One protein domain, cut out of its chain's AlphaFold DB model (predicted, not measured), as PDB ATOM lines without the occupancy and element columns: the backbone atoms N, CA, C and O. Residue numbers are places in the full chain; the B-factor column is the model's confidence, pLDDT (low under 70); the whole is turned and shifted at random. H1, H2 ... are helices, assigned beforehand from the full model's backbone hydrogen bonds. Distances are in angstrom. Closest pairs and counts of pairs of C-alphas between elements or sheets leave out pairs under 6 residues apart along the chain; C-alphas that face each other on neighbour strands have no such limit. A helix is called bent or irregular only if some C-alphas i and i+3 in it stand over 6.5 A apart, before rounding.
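AT A GLANCE: This is residues 4 to 103 of the 257 residues of an uncharacterized protein of Variovorax sp. PMC12 (UniProt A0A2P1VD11). One helix, H4, runs through the middle of a small helical body, with the hairpin of H1 and H2 across one side of it and the hairpin of H5 and H6 on another. H7 packs on H4 and on the last residues of H6, making a corner with H6, while the short H3 sits near H1 and H2. The 100 printed residues hold seven named helices, H1 to H7 in order along the chain, and no named strand; the class is all helix. The whole is compact, with a radius of gyration of the C-alphas of 12.3 A, and spans 35 by 28 by 21 A.

IN THESE COORDINATES: H1, residues 4 to 15, begins at C-alpha 4 (-1.201, -8.312, 13.408) and is 16.3 A long. H2 is residues 21 to 28, 10.4 A. H3, residues 31 to 34, is neither bent nor irregular, but only just: C-alphas 31 and 34 are 6.1 A apart. H4, residues 41 to 50, runs 14.0 A from C-alpha 41 at (8.078, -16.974, 14.700). H5, residues 56 to 65, is 15.3 A long and irregular, with C-alphas 60 and 63 7.1 A apart. H6, residues 71 to 85, is the longest at 20.8 A. H7, residues 93 to 103, is 15.3 A long and ends at C-alpha 103 (-1.720, -30.195, 9.850).

HOW THE PARTS SIT: H4 and H6 are the hubs, touching three helices each. H4 touches H6 at a steep tilt of 48 degrees, the same way; their closest C-alphas, Ala 46 and Ala 81, are 4.6 A apart. H4 touches H1 about perpendicular, at 87 degrees, closest at the C-alphas of Ala 9 and Pro 41, 4.7 A. H4 touches H7 at a tilt of 36 degrees, only just steep, opposite ways; the closest C-alphas, Ala 50 and Trp 94, are 4.6 A apart. H6 touches H7 with residues 84 to 85 alone, at 84 degrees, about perpendicular; the C-alphas of Val 85 and Phe 97 come closest, at 4.9 A. H5 and H6 form a helical hairpin at a shallow tilt of 12 degrees, opposite ways, closest at the C-alphas of Pro 63 and Ala 74, 5.1 A. H1 and H2 form another at 10 degrees, closest at the C-alphas of His 14 and His 24, 6.4 A. H3 is close to H1 but not clearly touching, at 7.4 A between the C-alphas of Gly 6 and Leu 33. Among the pairs that are apart are H1 and H6. Every O i to N i+4 pair is within hydrogen-bond range in H1, H2, H4, H6 and H7; in H5 it is 1 of 6, beside 5 of 7 O i to N i+3 pairs, and H3 is too short for such a pair.

THE WHOLE: The two C-alphas farthest apart, those of Gly 69 and Pro 90, are 36.3 A apart. The printed part has no cut and no long link. The mean pLDDT of the printed part is 86.7, and no printed residue is under 70.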
ATOM      1  N   ASP A   4      -2.288  -8.916  12.641       71.62
ATOM      2  CA  ASP A   4      -1.201  -8.312  13.408       71.62
ATOM      3  C   ASP A   4      -0.250  -9.351  14.022       71.62
ATOM      4  O   ASP A   4       0.931  -9.061  14.212       71.62
ATOM      5  N   THR A   5      -0.715 -10.578  14.291       77.69
ATOM      6  CA  THR A   5       0.132 -11.626  14.886       77.69
ATOM      7  C   THR A   5       1.244 -12.066  13.934       77.69
ATOM      8  O   THR A   5       2.383 -12.231  14.367       77.69
ATOM      9  N   GLY A   6       0.952 -12.186  12.635       80.94
ATOM     10  CA  GLY A   6       1.950 -12.572  11.636       80.94
ATOM     11  C   GLY A   6       3.017 -11.499  11.436       80.94
ATOM     12  O   GLY A   6       4.209 -11.800  11.405       80.94
ATOM     13  N   ARG A   7       2.604 -10.227  11.401       85.06
ATOM     14  CA  ARG A   7       3.538  -9.089  11.351       85.06
ATOM     15  C   ARG A   7       4.407  -9.017  12.597       85.06
ATOM     16  O   ARG A   7       5.614  -8.858  12.482       85.06
ATOM     17  N   ARG A   8       3.818  -9.215  13.778       87.62
ATOM     18  CA  ARG A   8       4.564  -9.272  15.039       87.62
ATOM     19  C   ARG A   8       5.588 -10.407  15.045       87.62
ATOM     20  O   ARG A   8       6.704 -10.199  15.507       87.62
ATOM     21  N   ALA A   9       5.233 -11.579  14.520       87.38
ATOM     22  CA  ALA A   9       6.157 -12.702  14.392       87.38
ATOM     23  C   ALA A   9       7.328 -12.379  13.445       87.38
ATOM     24  O   ALA A   9       8.470 -12.690  13.771       87.38
ATOM     25  N   LEU A  10       7.080 -11.694  12.320       90.81
ATOM     26  CA  LEU A  10       8.145 -11.216  11.428       90.81
ATOM     27  C   LEU A  10       9.056 -10.185  12.106       90.81
ATOM     28  O   LEU A  10      10.278 -10.303  12.018       90.81
ATOM     29  N   SER A  11       8.485  -9.214  12.822       91.44
ATOM     30  CA  SER A  11       9.267  -8.223  13.569       91.44
ATOM     31  C   SER A  11      10.103  -8.872  14.675       91.44
ATOM     32  O   SER A  11      11.254  -8.498  14.869       91.44
ATOM     33  N   TRP A  12       9.587  -9.911  15.335       90.50
ATOM     34  CA  TRP A  12      10.349 -10.688  16.317       90.50
ATOM     35  C   TRP A  12      11.577 -11.374  15.701       90.50
ATOM     36  O   TRP A  12      12.670 -11.326  16.267       90.50
ATOM     37  N   LEU A  13      11.429 -11.987  14.521       91.75
ATOM     38  CA  LEU A  13      12.556 -12.598  13.804       91.75
ATOM     39  C   LEU A  13      13.623 -11.565  13.415       91.75
ATOM     40  O   LEU A  13      14.818 -11.868  13.446       91.75
ATOM     41  N   HIS A  14      13.199 -10.350  13.065       94.00
ATOM     42  CA  HIS A  14      14.091  -9.228  12.780       94.00
ATOM     43  C   HIS A  14      14.838  -8.751  14.035       94.00
ATOM     44  O   HIS A  14      16.065  -8.665  14.014       94.00
ATOM     45  N   GLU A  15      14.148  -8.574  15.166       91.19
ATOM     46  CA  GLU A  15      14.768  -8.245  16.462       91.19
ATOM     47  C   GLU A  15      15.789  -9.303  16.911       91.19
ATOM     48  O   GLU A  15      16.846  -8.980  17.456       91.19
ATOM     49  N   MET A  16      15.503 -10.581  16.644       88.69
ATOM     50  CA  MET A  16      16.415 -11.697  16.907       88.69
ATOM     51  C   MET A  16      17.596 -11.784  15.936       88.69
ATOM     52  O   MET A  16      18.477 -12.615  16.160       88.69
ATOM     53  N   ARG A  17      17.639 -10.945  14.893       91.62
ATOM     54  CA  ARG A  17      18.620 -10.975  13.794       91.62
ATOM     55  C   ARG A  17      18.597 -12.250  12.949       91.62
ATOM     56  O   ARG A  17      19.587 -12.589  12.305       91.62
ATOM     57  N   LEU A  18      17.461 -12.943  12.922       91.69
ATOM     58  CA  LEU A  18      17.248 -14.067  12.008       91.69
ATOM     59  C   LEU A  18      16.912 -13.587  10.593       91.69
ATOM     60  O   LEU A  18      17.283 -14.249   9.627       91.69
ATOM     61  N   LEU A  19      16.264 -12.426  10.478       94.12
ATOM     62  CA  LEU A  19      16.032 -11.728   9.214       94.12
ATOM     63  C   LEU A  19      16.884 -10.460   9.148       94.12
ATOM     64  O   LEU A  19      16.989  -9.717  10.125       94.12
ATOM     65  N   THR A  20      17.458 -10.196   7.982       92.75
ATOM     66  CA  THR A  20      18.069  -8.904   7.649       92.75
ATOM     67  C   THR A  20      17.001  -7.831   7.422       92.75
ATOM     68  O   THR A  20      15.834  -8.143   7.182       92.75
ATOM     69  N   ASP A  21      17.395  -6.554   7.437       92.81
ATOM     70  CA  ASP A  21      16.484  -5.433   7.151       92.81
ATOM     71  C   ASP A  21      15.796  -5.584   5.784       92.81
ATOM     72  O   ASP A  21      14.601  -5.315   5.640       92.81
ATOM     73  N   ALA A  22      16.546  -6.055   4.782       92.81
ATOM     74  CA  ALA A  22      16.041  -6.272   3.432       92.81
ATOM     75  C   ALA A  22      15.016  -7.415   3.382       92.81
ATOM     76  O   ALA A  22      13.931  -7.234   2.829       92.81
ATOM     77  N   GLU A  23      15.323  -8.563   3.997       94.75
ATOM     78  CA  GLU A  23      14.418  -9.721   4.059       94.75
ATOM     79  C   GLU A  23      13.142  -9.385   4.843       94.75
ATOM     80  O   GLU A  23      12.041  -9.699   4.394       94.75
ATOM     81  N   HIS A  24      13.267  -8.685   5.975       94.75
ATOM     82  CA  HIS A  24      12.120  -8.235   6.763       94.75
ATOM     83  C   HIS A  24      11.230  -7.265   5.972       94.75
ATOM     84  O   HIS A  24      10.009  -7.415   5.964       94.75
ATOM     85  N   THR A  25      11.820  -6.302   5.257       93.00
ATOM     86  CA  THR A  25      11.060  -5.337   4.446       93.00
ATOM     87  C   THR A  25      10.358  -6.017   3.271       93.00
ATOM     88  O   THR A  25       9.190  -5.724   3.003       93.00
ATOM     89  N   ALA A  26      11.033  -6.954   2.596       92.31
ATOM     90  CA  ALA A  26      10.443  -7.750   1.524       92.31
ATOM     91  C   ALA A  26       9.262  -8.590   2.035       92.31
ATOM     92  O   ALA A  26       8.186  -8.557   1.443       92.31
ATOM     93  N   ALA A  27       9.431  -9.260   3.178       91.19
ATOM     94  CA  ALA A  27       8.393 -10.055   3.827       91.19
ATOM     95  C   ALA A  27       7.180  -9.213   4.250       91.19
ATOM     96  O   ALA A  27       6.041  -9.586   3.986       91.19
ATOM     97  N   ALA A  28       7.412  -8.055   4.875       89.94
ATOM     98  CA  ALA A  28       6.348  -7.167   5.341       89.94
ATOM     99  C   ALA A  28       5.546  -6.520   4.195       89.94
ATOM    100  O   ALA A  28       4.388  -6.147   4.396       89.94
ATOM    101  N   SER A  29       6.157  -6.390   3.015       88.81
ATOM    102  CA  SER A  29       5.544  -5.788   1.824       88.81
ATOM    103  C   SER A  29       4.817  -6.802   0.935       88.81
ATOM    104  O   SER A  29       4.169  -6.406  -0.035       88.81
ATOM    105  N   ASP A  30       4.919  -8.098   1.233       87.69
ATOM    106  CA  ASP A  30       4.279  -9.143   0.440       87.69
ATOM    107  C   ASP A  30       2.749  -9.140   0.654       87.69
ATOM    108  O   ASP A  30       2.281  -9.204   1.800       87.69
ATOM    109  N   PRO A  31       1.934  -9.104  -0.415       84.00
ATOM    110  CA  PRO A  31       0.477  -9.139  -0.290       84.00
ATOM    111  C   PRO A  31      -0.061 -10.446   0.323       84.00
ATOM    112  O   PRO A  31      -1.075 -10.415   1.029       84.00
ATOM    113  N   GLU A  32       0.618 -11.583   0.124       84.50
ATOM    114  CA  GLU A  32       0.204 -12.904   0.631       84.50
ATOM    115  C   GLU A  32       0.317 -13.017   2.156       84.50
ATOM    116  O   GLU A  32      -0.315 -13.883   2.768       84.50
ATOM    117  N   LEU A  33       1.056 -12.109   2.802       81.38
ATOM    118  CA  LEU A  33       1.142 -12.043   4.259       81.38
ATOM    119  C   LEU A  33      -0.234 -11.814   4.906       81.38
ATOM    120  O   LEU A  33      -0.487 -12.275   6.014       81.38
ATOM    121  N   SER A  34      -1.135 -11.109   4.215       78.44
ATOM    122  CA  SER A  34      -2.502 -10.864   4.694       78.44
ATOM    123  C   SER A  34      -3.436 -12.069   4.528       78.44
ATOM    124  O   SER A  34      -4.458 -12.158   5.208       78.44
ATOM    125  N   VAL A  35      -3.078 -12.998   3.640       79.44
ATOM    126  CA  VAL A  35      -3.862 -14.193   3.307       79.44
ATOM    127  C   VAL A  35      -3.493 -15.348   4.236       79.44
ATOM    128  O   VAL A  35      -4.362 -16.100   4.687       79.44
ATOM    129  N   VAL A  36      -2.206 -15.486   4.564       76.19
ATOM    130  CA  VAL A  36      -1.714 -16.548   5.444       76.19
ATOM    131  C   VAL A  36      -1.802 -16.121   6.904       76.19
ATOM    132  O   VAL A  36      -1.221 -15.132   7.335       76.19
ATOM    133  N   THR A  37      -2.486 -16.924   7.717       80.50
ATOM    134  CA  THR A  37      -2.490 -16.719   9.169       80.50
ATOM    135  C   THR A  37      -1.220 -17.315   9.764       80.50
ATOM    136  O   THR A  37      -1.156 -18.527   9.958       80.50
ATOM    137  N   LEU A  38      -0.230 -16.473  10.054       83.44
ATOM    138  CA  LEU A  38       0.997 -16.828  10.772       83.44
ATOM    139  C   LEU A  38       0.833 -16.482  12.256       83.44
ATOM    140  O   LEU A  38       0.361 -15.395  12.596       83.44
ATOM    141  N   ARG A  39       1.190 -17.407  13.140       77.56
ATOM    142  CA  ARG A  39       0.998 -17.285  14.590       77.56
ATOM    143  C   ARG A  39       2.284 -17.380  15.382       77.56
ATOM    144  O   ARG A  39       2.343 -16.778  16.443       77.56
ATOM    145  N   THR A  40       3.286 -18.102  14.886       84.81
ATOM    146  CA  THR A  40       4.567 -18.268  15.583       84.81
ATOM    147  C   THR A  40       5.725 -17.691  14.765       84.81
ATOM    148  O   THR A  40       5.629 -17.600  13.536       84.81
ATOM    149  N   PRO A  41       6.852 -17.336  15.410       87.00
ATOM    150  CA  PRO A  41       8.078 -16.974  14.700       87.00
ATOM    151  C   PRO A  41       8.563 -18.076  13.746       87.00
ATOM    152  O   PRO A  41       9.035 -17.772  12.657       87.00
ATOM    153  N   ALA A  42       8.395 -19.355  14.097       89.00
ATOM    154  CA  ALA A  42       8.775 -20.470  13.227       89.00
ATOM    155  C   ALA A  42       7.900 -20.561  11.968       89.00
ATOM    156  O   ALA A  42       8.417 -20.763  10.873       89.00
ATOM    157  N   GLU A  43       6.586 -20.356  12.099       89.50
ATOM    158  CA  GLU A  43       5.682 -20.283  10.947       89.50
ATOM    159  C   GLU A  43       6.019 -19.094  10.048       89.50
ATOM    160  O   GLU A  43       6.013 -19.229   8.825       89.50
ATOM    161  N   ALA A  44       6.345 -17.943  10.641       91.00
ATOM    162  CA  ALA A  44       6.762 -16.770   9.888       91.00
ATOM    163  C   ALA A  44       8.081 -17.010   9.143       91.00
ATOM    164  O   ALA A  44       8.176 -16.689   7.962       91.00
ATOM    165  N   LEU A  45       9.064 -17.647   9.780       92.12
ATOM    166  CA  LEU A  45      10.335 -17.978   9.141       92.12
ATOM    167  C   LEU A  45      10.146 -18.988   8.001       92.12
ATOM    168  O   LEU A  45      10.673 -18.797   6.907       92.12
ATOM    169  N   ALA A  46       9.346 -20.027   8.233       90.94
ATOM    170  CA  ALA A  46       8.979 -21.006   7.218       90.94
ATOM    171  C   ALA A  46       8.263 -20.355   6.027       90.94
ATOM    172  O   ALA A  46       8.566 -20.674   4.882       90.94
ATOM    173  N   TRP A  47       7.368 -19.398   6.277       92.94
ATOM    174  CA  TRP A  47       6.701 -18.634   5.225       92.94
ATOM    175  C   TRP A  47       7.694 -17.802   4.401       92.94
ATOM    176  O   TRP A  47       7.643 -17.851   3.175       92.94
ATOM    177  N   VAL A  48       8.639 -17.104   5.044       93.44
ATOM    178  CA  VAL A  48       9.689 -16.323   4.358       93.44
ATOM    179  C   VAL A  48      10.536 -17.221   3.446       93.44
ATOM    180  O   VAL A  48      10.824 -16.845   2.309       93.44
ATOM    181  N   VAL A  49      10.889 -18.425   3.907       91.81
ATOM    182  CA  VAL A  49      11.617 -19.418   3.098       91.81
ATOM    183  C   VAL A  49      10.755 -19.949   1.955       91.81
ATOM    184  O   VAL A  49      11.206 -20.060   0.820       91.81
ATOM    185  N   ALA A  50       9.487 -20.238   2.230       89.38
ATOM    186  CA  ALA A  50       8.546 -20.742   1.242       89.38
ATOM    187  C   ALA A  50       8.200 -19.709   0.150       89.38
ATOM    188  O   ALA A  50       7.799 -20.090  -0.949       89.38
ATOM    189  N   ARG A  51       8.370 -18.414   0.445       90.81
ATOM    190  CA  ARG A  51       8.300 -17.287  -0.500       90.81
ATOM    191  C   ARG A  51       9.632 -16.987  -1.192       90.81
ATOM    192  O   ARG A  51       9.699 -16.030  -1.954       90.81
ATOM    193  N   GLU A  52      10.667 -17.785  -0.927       89.88
ATOM    194  CA  GLU A  52      12.023 -17.639  -1.473       89.88
ATOM    195  C   GLU A  52      12.700 -16.301  -1.130       89.88
ATOM    196  O   GLU A  52      13.674 -15.903  -1.766       89.88
ATOM    197  N   ILE A  53      12.222 -15.607  -0.093       90.69
ATOM    198  CA  ILE A  53      12.850 -14.379   0.414       90.69
ATOM    199  C   ILE A  53      14.160 -14.733   1.130       90.69
ATOM    200  O   ILE A  53      15.164 -14.042   0.978       90.69
ATOM    201  N   VAL A  54      14.150 -15.841   1.879       91.00
ATOM    202  CA  VAL A  54      15.343 -16.497   2.425       91.00
ATOM    203  C   VAL A  54      15.498 -17.835   1.718       91.00
ATOM    204  O   VAL A  54      14.535 -18.591   1.596       91.00
ATOM    205  N   SER A  55      16.703 -18.161   1.258       87.75
ATOM    206  CA  SER A  55      16.915 -19.454   0.603       87.75
ATOM    207  C   SER A  55      16.888 -20.600   1.618       87.75
ATOM    208  O   SER A  55      17.433 -20.488   2.716       87.75
ATOM    209  N   THR A  56      16.332 -21.750   1.231       84.69
ATOM    210  CA  THR A  56      16.330 -22.955   2.079       84.69
ATOM    211  C   THR A  56      17.744 -23.382   2.484       84.69
ATOM    212  O   THR A  56      17.946 -23.871   3.589       84.69
ATOM    213  N   ALA A  57      18.744 -23.137   1.627       84.38
ATOM    214  CA  ALA A  57      20.146 -23.426   1.922       84.38
ATOM    215  C   ALA A  57      20.703 -22.589   3.087       84.38
ATOM    216  O   ALA A  57      21.553 -23.064   3.826       84.38
ATOM    217  N   GLN A  58      20.205 -21.363   3.277       86.69
ATOM    218  CA  GLN A  58      20.634 -20.488   4.369       86.69
ATOM    219  C   GLN A  58      19.969 -20.825   5.704       86.69
ATOM    220  O   GLN A  58      20.442 -20.352   6.735       86.69
ATOM    221  N   LEU A  59      18.888 -21.617   5.703       86.88
ATOM    222  CA  LEU A  59      18.062 -21.868   6.884       86.88
ATOM    223  C   LEU A  59      18.875 -22.470   8.038       86.88
ATOM    224  O   LEU A  59      18.756 -22.002   9.167       86.88
ATOM    225  N   ALA A  60      19.751 -23.434   7.744       87.25
ATOM    226  CA  ALA A  60      20.599 -24.095   8.740       87.25
ATOM    227  C   ALA A  60      21.638 -23.157   9.386       87.25
ATOM    228  O   ALA A  60      22.031 -23.379  10.529       87.25
ATOM    229  N   ASP A  61      22.036 -22.093   8.685       89.75
ATOM    230  CA  ASP A  61      23.058 -21.143   9.141       89.75
ATOM    231  C   ASP A  61      22.461 -19.918   9.854       89.75
ATOM    232  O   ASP A  61      23.184 -19.136  10.478       89.75
ATOM    233  N   LEU A  62      21.138 -19.723   9.793       90.56
ATOM    234  CA  LEU A  62      20.459 -18.598  10.446       90.56
ATOM    235  C   LEU A  62      20.693 -18.500  11.963       90.56
ATOM    236  O   LEU A  62      20.862 -17.374  12.437       90.56
ATOM    237  N   PRO A  63      20.764 -19.599  12.742       90.75
ATOM    238  CA  PRO A  63      21.028 -19.513  14.177       90.75
ATOM    239  C   PRO A  63      22.348 -18.809  14.516       90.75
ATOM    240  O   PRO A  63      22.441 -18.157  15.554       90.75
ATOM    241  N   ALA A  64      23.350 -18.862  13.629       89.25
ATOM    242  CA  ALA A  64      24.630 -18.178  13.821       89.25
ATOM    243  C   ALA A  64      24.521 -16.643  13.723       89.25
ATOM    244  O   ALA A  64      25.399 -15.931  14.207       89.25
ATOM    245  N   ARG A  65      23.447 -16.122  13.114       89.50
ATOM    246  CA  ARG A  65      23.164 -14.679  13.015       89.50
ATOM    247  C   ARG A  65      22.478 -14.125  14.261       89.50
ATOM    248  O   ARG A  65      22.404 -12.905  14.417       89.50
ATOM    249  N   ALA A  66      21.961 -15.009  15.116       89.62
ATOM    250  CA  ALA A  66      21.115 -14.638  16.233       89.62
ATOM    251  C   ALA A  66      21.799 -13.640  17.175       89.62
ATOM    252  O   ALA A  66      23.010 -13.686  17.412       89.62
ATOM    253  N   ALA A  67      21.001 -12.744  17.756       86.81
ATOM    254  CA  ALA A  67      21.472 -11.840  18.796       86.81
ATOM    255  C   ALA A  67      22.128 -12.611  19.964       86.81
ATOM    256  O   ALA A  67      21.732 -13.731  20.303       86.81
ATOM    257  N   ALA A  68      23.128 -11.992  20.600       85.06
ATOM    258  CA  ALA A  68      23.867 -12.605  21.702       85.06
ATOM    259  C   ALA A  68      22.919 -13.095  22.813       85.06
ATOM    260  O   ALA A  68      22.019 -12.373  23.241       85.06
ATOM    261  N   GLY A  69      23.113 -14.337  23.265       84.25
ATOM    262  CA  GLY A  69      22.267 -14.972  24.282       84.25
ATOM    263  C   GLY A  69      20.962 -15.596  23.765       84.25
ATOM    264  O   GLY A  69      20.259 -16.212  24.558       84.25
ATOM    265  N   ARG A  70      20.647 -15.504  22.462       85.44
ATOM    266  CA  ARG A  70      19.422 -16.081  21.863       85.44
ATOM    267  C   ARG A  70      19.655 -17.252  20.904       85.44
ATOM    268  O   ARG A  70      18.724 -17.691  20.239       85.44
ATOM    269  N   ALA A  71      20.873 -17.789  20.841       85.81
ATOM    270  CA  ALA A  71      21.222 -18.866  19.909       85.81
ATOM    271  C   ALA A  71      20.345 -20.124  20.076       85.81
ATOM    272  O   ALA A  71      19.901 -20.693  19.086       85.81
ATOM    273  N   ASN A  72      20.028 -20.521  21.314       86.25
ATOM    274  CA  ASN A  72      19.187 -21.698  21.578       86.25
ATOM    275  C   ASN A  72      17.738 -21.499  21.110       86.25
ATOM    276  O   ASN A  72      17.134 -22.405  20.542       86.25
ATOM    277  N   GLU A  73      17.190 -20.303  21.325       85.75
ATOM    278  CA  GLU A  73      15.849 -19.939  20.860       85.75
ATOM    279  C   GLU A  73      15.804 -19.888  19.328       85.75
ATOM    280  O   GLU A  73      14.913 -20.460  18.704       85.75
ATOM    281  N   ALA A  74      16.818 -19.276  18.711       87.69
ATOM    282  CA  ALA A  74      16.975 -19.238  17.264       87.69
ATOM    283  C   ALA A  74      17.083 -20.644  16.657       87.69
ATOM    284  O   ALA A  74      16.428 -20.928  15.657       87.69
ATOM    285  N   GLN A  75      17.846 -21.541  17.288       89.38
ATOM    286  CA  GLN A  75      17.968 -22.939  16.878       89.38
ATOM    287  C   GLN A  75      16.612 -23.657  16.916       89.38
ATOM    288  O   GLN A  75      16.270 -24.366  15.971       89.38
ATOM    289  N   ALA A  76      15.828 -23.456  17.981       86.88
ATOM    290  CA  ALA A  76      14.499 -24.048  18.110       86.88
ATOM    291  C   ALA A  76      13.548 -23.545  17.013       86.88
ATOM    292  O   ALA A  76      12.914 -24.349  16.332       86.88
ATOM    293  N   ILE A  77      13.517 -22.229  16.776       88.88
ATOM    294  CA  ILE A  77      12.700 -21.603  15.726       88.88
ATOM    295  C   ILE A  77      13.087 -22.131  14.341       88.88
ATOM    296  O   ILE A  77      12.215 -22.487  13.552       88.88
ATOM    297  N   VAL A  78      14.386 -22.196  14.039       89.69
ATOM    298  CA  VAL A  78      14.901 -22.670  12.747       89.69
ATOM    299  C   VAL A  78      14.604 -24.150  12.541       89.69
ATOM    300  O   VAL A  78      14.166 -24.534  11.458       89.69
ATOM    301  N   SER A  79      14.792 -24.985  13.562       89.50
ATOM    302  CA  SER A  79      14.453 -26.410  13.501       89.50
ATOM    303  C   SER A  79      12.963 -26.612  13.218       89.50
ATOM    304  O   SER A  79      12.590 -27.364  12.315       89.50
ATOM    305  N   GLU A  80      12.112 -25.872  13.924       87.75
ATOM    306  CA  GLU A  80      10.666 -25.920  13.760       87.75
ATOM    307  C   GLU A  80      10.234 -25.433  12.366       87.75
ATOM    308  O   GLU A  80       9.423 -26.084  11.705       87.75
ATOM    309  N   ALA A  81      10.821 -24.333  11.886       88.62
ATOM    310  CA  ALA A  81      10.590 -23.809  10.545       88.62
ATOM    311  C   ALA A  81      11.042 -24.797   9.461       88.62
ATOM    312  O   ALA A  81      10.337 -24.996   8.476       88.62
ATOM    313  N   THR A  82      12.179 -25.466   9.663       89.06
ATOM    314  CA  THR A  82      12.701 -26.482   8.738       89.06
ATOM    315  C   THR A  82      11.713 -27.632   8.579       89.06
ATOM    316  O   THR A  82      11.427 -28.030   7.451       89.06
ATOM    317  N   GLY A  83      11.113 -28.109   9.676       85.75
ATOM    318  CA  GLY A  83      10.068 -29.138   9.636       85.75
ATOM    319  C   GLY A  83       8.788 -28.721   8.895       85.75
ATOM    320  O   GLY A  83       8.039 -29.583   8.438       85.75
ATOM    321  N   LEU A  84       8.534 -27.415   8.745       86.44
ATOM    322  CA  LEU A  84       7.396 -26.886   7.987       86.44
ATOM    323  C   LEU A  84       7.659 -26.816   6.476       86.44
ATOM    324  O   LEU A  84       6.716 -26.955   5.703       86.44
ATOM    325  N   VAL A  85       8.905 -26.592   6.051       86.00
ATOM    326  CA  VAL A  85       9.268 -26.395   4.628       86.00
ATOM    327  C   VAL A  85      10.033 -27.561   4.005       86.00
ATOM    328  O   VAL A  85      10.343 -27.495   2.816       86.00
ATOM    329  N   SER A  86      10.367 -28.585   4.796       83.38
ATOM    330  CA  SER A  86      11.118 -29.764   4.356       83.38
ATOM    331  C   SER A  86      10.321 -31.052   4.551       83.38
ATOM    332  O   SER A  86       9.647 -31.263   5.562       83.38
ATOM    333  N   SER A  87      10.432 -31.949   3.576       76.81
ATOM    334  CA  SER A  87       9.838 -33.278   3.588       76.81
ATOM    335  C   SER A  87      10.577 -34.174   2.599       76.81
ATOM    336  O   SER A  87      11.233 -33.686   1.679       76.81
ATOM    337  N   GLU A  88      10.438 -35.485   2.771       72.00
ATOM    338  CA  GLU A  88      10.951 -36.483   1.824       72.00
ATOM    339  C   GLU A  88      10.179 -36.480   0.491       72.00
ATOM    340  O   GLU A  88      10.636 -37.037  -0.506       72.00
ATOM    341  N   LEU A  89       9.010 -35.830   0.454       70.94
ATOM    342  CA  LEU A  89       8.198 -35.689  -0.748       70.94
ATOM    343  C   LEU A  89       8.765 -34.572  -1.642       70.94
ATOM    344  O   LEU A  89       9.050 -33.478  -1.147       70.94
ATOM    345  N   PRO A  90       8.859 -34.780  -2.971       75.44
ATOM    346  CA  PRO A  90       9.359 -33.783  -3.916       75.44
ATOM    347  C   PRO A  90       8.293 -32.713  -4.210       75.44
ATOM    348  O   PRO A  90       7.821 -32.554  -5.333       75.44
ATOM    349  N   LEU A  91       7.869 -31.995  -3.174       80.31
ATOM    350  CA  LEU A  91       6.948 -30.867  -3.264       80.31
ATOM    351  C   LEU A  91       7.731 -29.549  -3.196       80.31
ATOM    352  O   LEU A  91       8.736 -29.483  -2.489       80.31
ATOM    353  N   PRO A  92       7.283 -28.476  -3.869       83.00
ATOM    354  CA  PRO A  92       7.898 -27.165  -3.699       83.00
ATOM    355  C   PRO A  92       7.720 -26.666  -2.249       83.00
ATOM    356  O   PRO A  92       6.689 -26.974  -1.637       83.00
ATOM    357  N   PRO A  93       8.654 -25.858  -1.706       82.81
ATOM    358  CA  PRO A  93       8.614 -25.391  -0.315       82.81
ATOM    359  C   PRO A  93       7.281 -24.750   0.089       82.81
ATOM    360  O   PRO A  93       6.772 -25.009   1.175       82.81
ATOM    361  N   TRP A  94       6.654 -23.990  -0.816       84.44
ATOM    362  CA  TRP A  94       5.325 -23.411  -0.594       84.44
ATOM    363  C   TRP A  94       4.216 -24.445  -0.394       84.44
ATOM    364  O   TRP A  94       3.379 -24.291   0.493       84.44
ATOM    365  N   ALA A  95       4.207 -25.520  -1.182       83.94
ATOM    366  CA  ALA A  95       3.209 -26.574  -1.026       83.94
ATOM    367  C   ALA A  95       3.419 -27.353   0.281       83.94
ATOM    368  O   ALA A  95       2.444 -27.660   0.968       83.94
ATOM    369  N   GLN A  96       4.678 -27.618   0.647       86.19
ATOM    370  CA  GLN A  96       5.020 -28.265   1.918       86.19
ATOM    371  C   GLN A  96       4.572 -27.414   3.106       86.19
ATOM    372  O   GLN A  96       3.845 -27.895   3.974       86.19
ATOM    373  N   PHE A  97       4.907 -26.125   3.073       87.50
ATOM    374  CA  PHE A  97       4.521 -25.157   4.085       87.50
ATOM    375  C   PHE A  97       3.005 -25.114   4.308       87.50
ATOM    376  O   PHE A  97       2.543 -25.211   5.444       87.50
ATOM    377  N   GLN A  98       2.219 -25.026   3.234       85.19
ATOM    378  CA  GLN A  98       0.757 -24.983   3.323       85.19
ATOM    379  C   GLN A  98       0.166 -26.280   3.888       85.19
ATOM    380  O   GLN A  98      -0.745 -26.238   4.720       85.19
ATOM    381  N   LEU A  99       0.692 -27.437   3.473       82.31
ATOM    382  CA  LEU A  99       0.260 -28.734   3.990       82.31
ATOM    383  C   LEU A  99       0.551 -28.854   5.493       82.31
ATOM    384  O   LEU A  99      -0.350 -29.164   6.273       82.31
ATOM    385  N   ARG A 100       1.780 -28.533   5.909       83.75
ATOM    386  CA  ARG A 100       2.222 -28.612   7.307       83.75
ATOM    387  C   ARG A 100       1.531 -27.600   8.206       83.75
ATOM    388  O   ARG A 100       1.178 -27.927   9.337       83.75
ATOM    389  N   LEU A 101       1.281 -26.389   7.709       83.62
ATOM    390  CA  LEU A 101       0.442 -25.430   8.419       83.62
ATOM    391  C   LEU A 101      -0.941 -26.012   8.654       83.62
ATOM    392  O   LEU A 101      -1.425 -25.967   9.777       83.62
ATOM    393  N   ARG A 102      -1.576 -26.581   7.627       79.00
ATOM    394  CA  ARG A 102      -2.904 -27.179   7.777       79.00
ATOM    395  C   ARG A 102      -2.906 -28.286   8.827       79.00
ATOM    396  O   ARG A 102      -3.804 -28.292   9.662       79.00
ATOM    397  N   GLU A 103      -1.903 -29.164   8.820       78.00
ATOM    398  CA  GLU A 103      -1.720 -30.195   9.850       78.00
ATOM    399  C   GLU A 103      -1.635 -29.594  11.253       78.00
ATOM    400  O   GLU A 103      -2.389 -29.989  12.141       78.00
TER     401      GLU A 103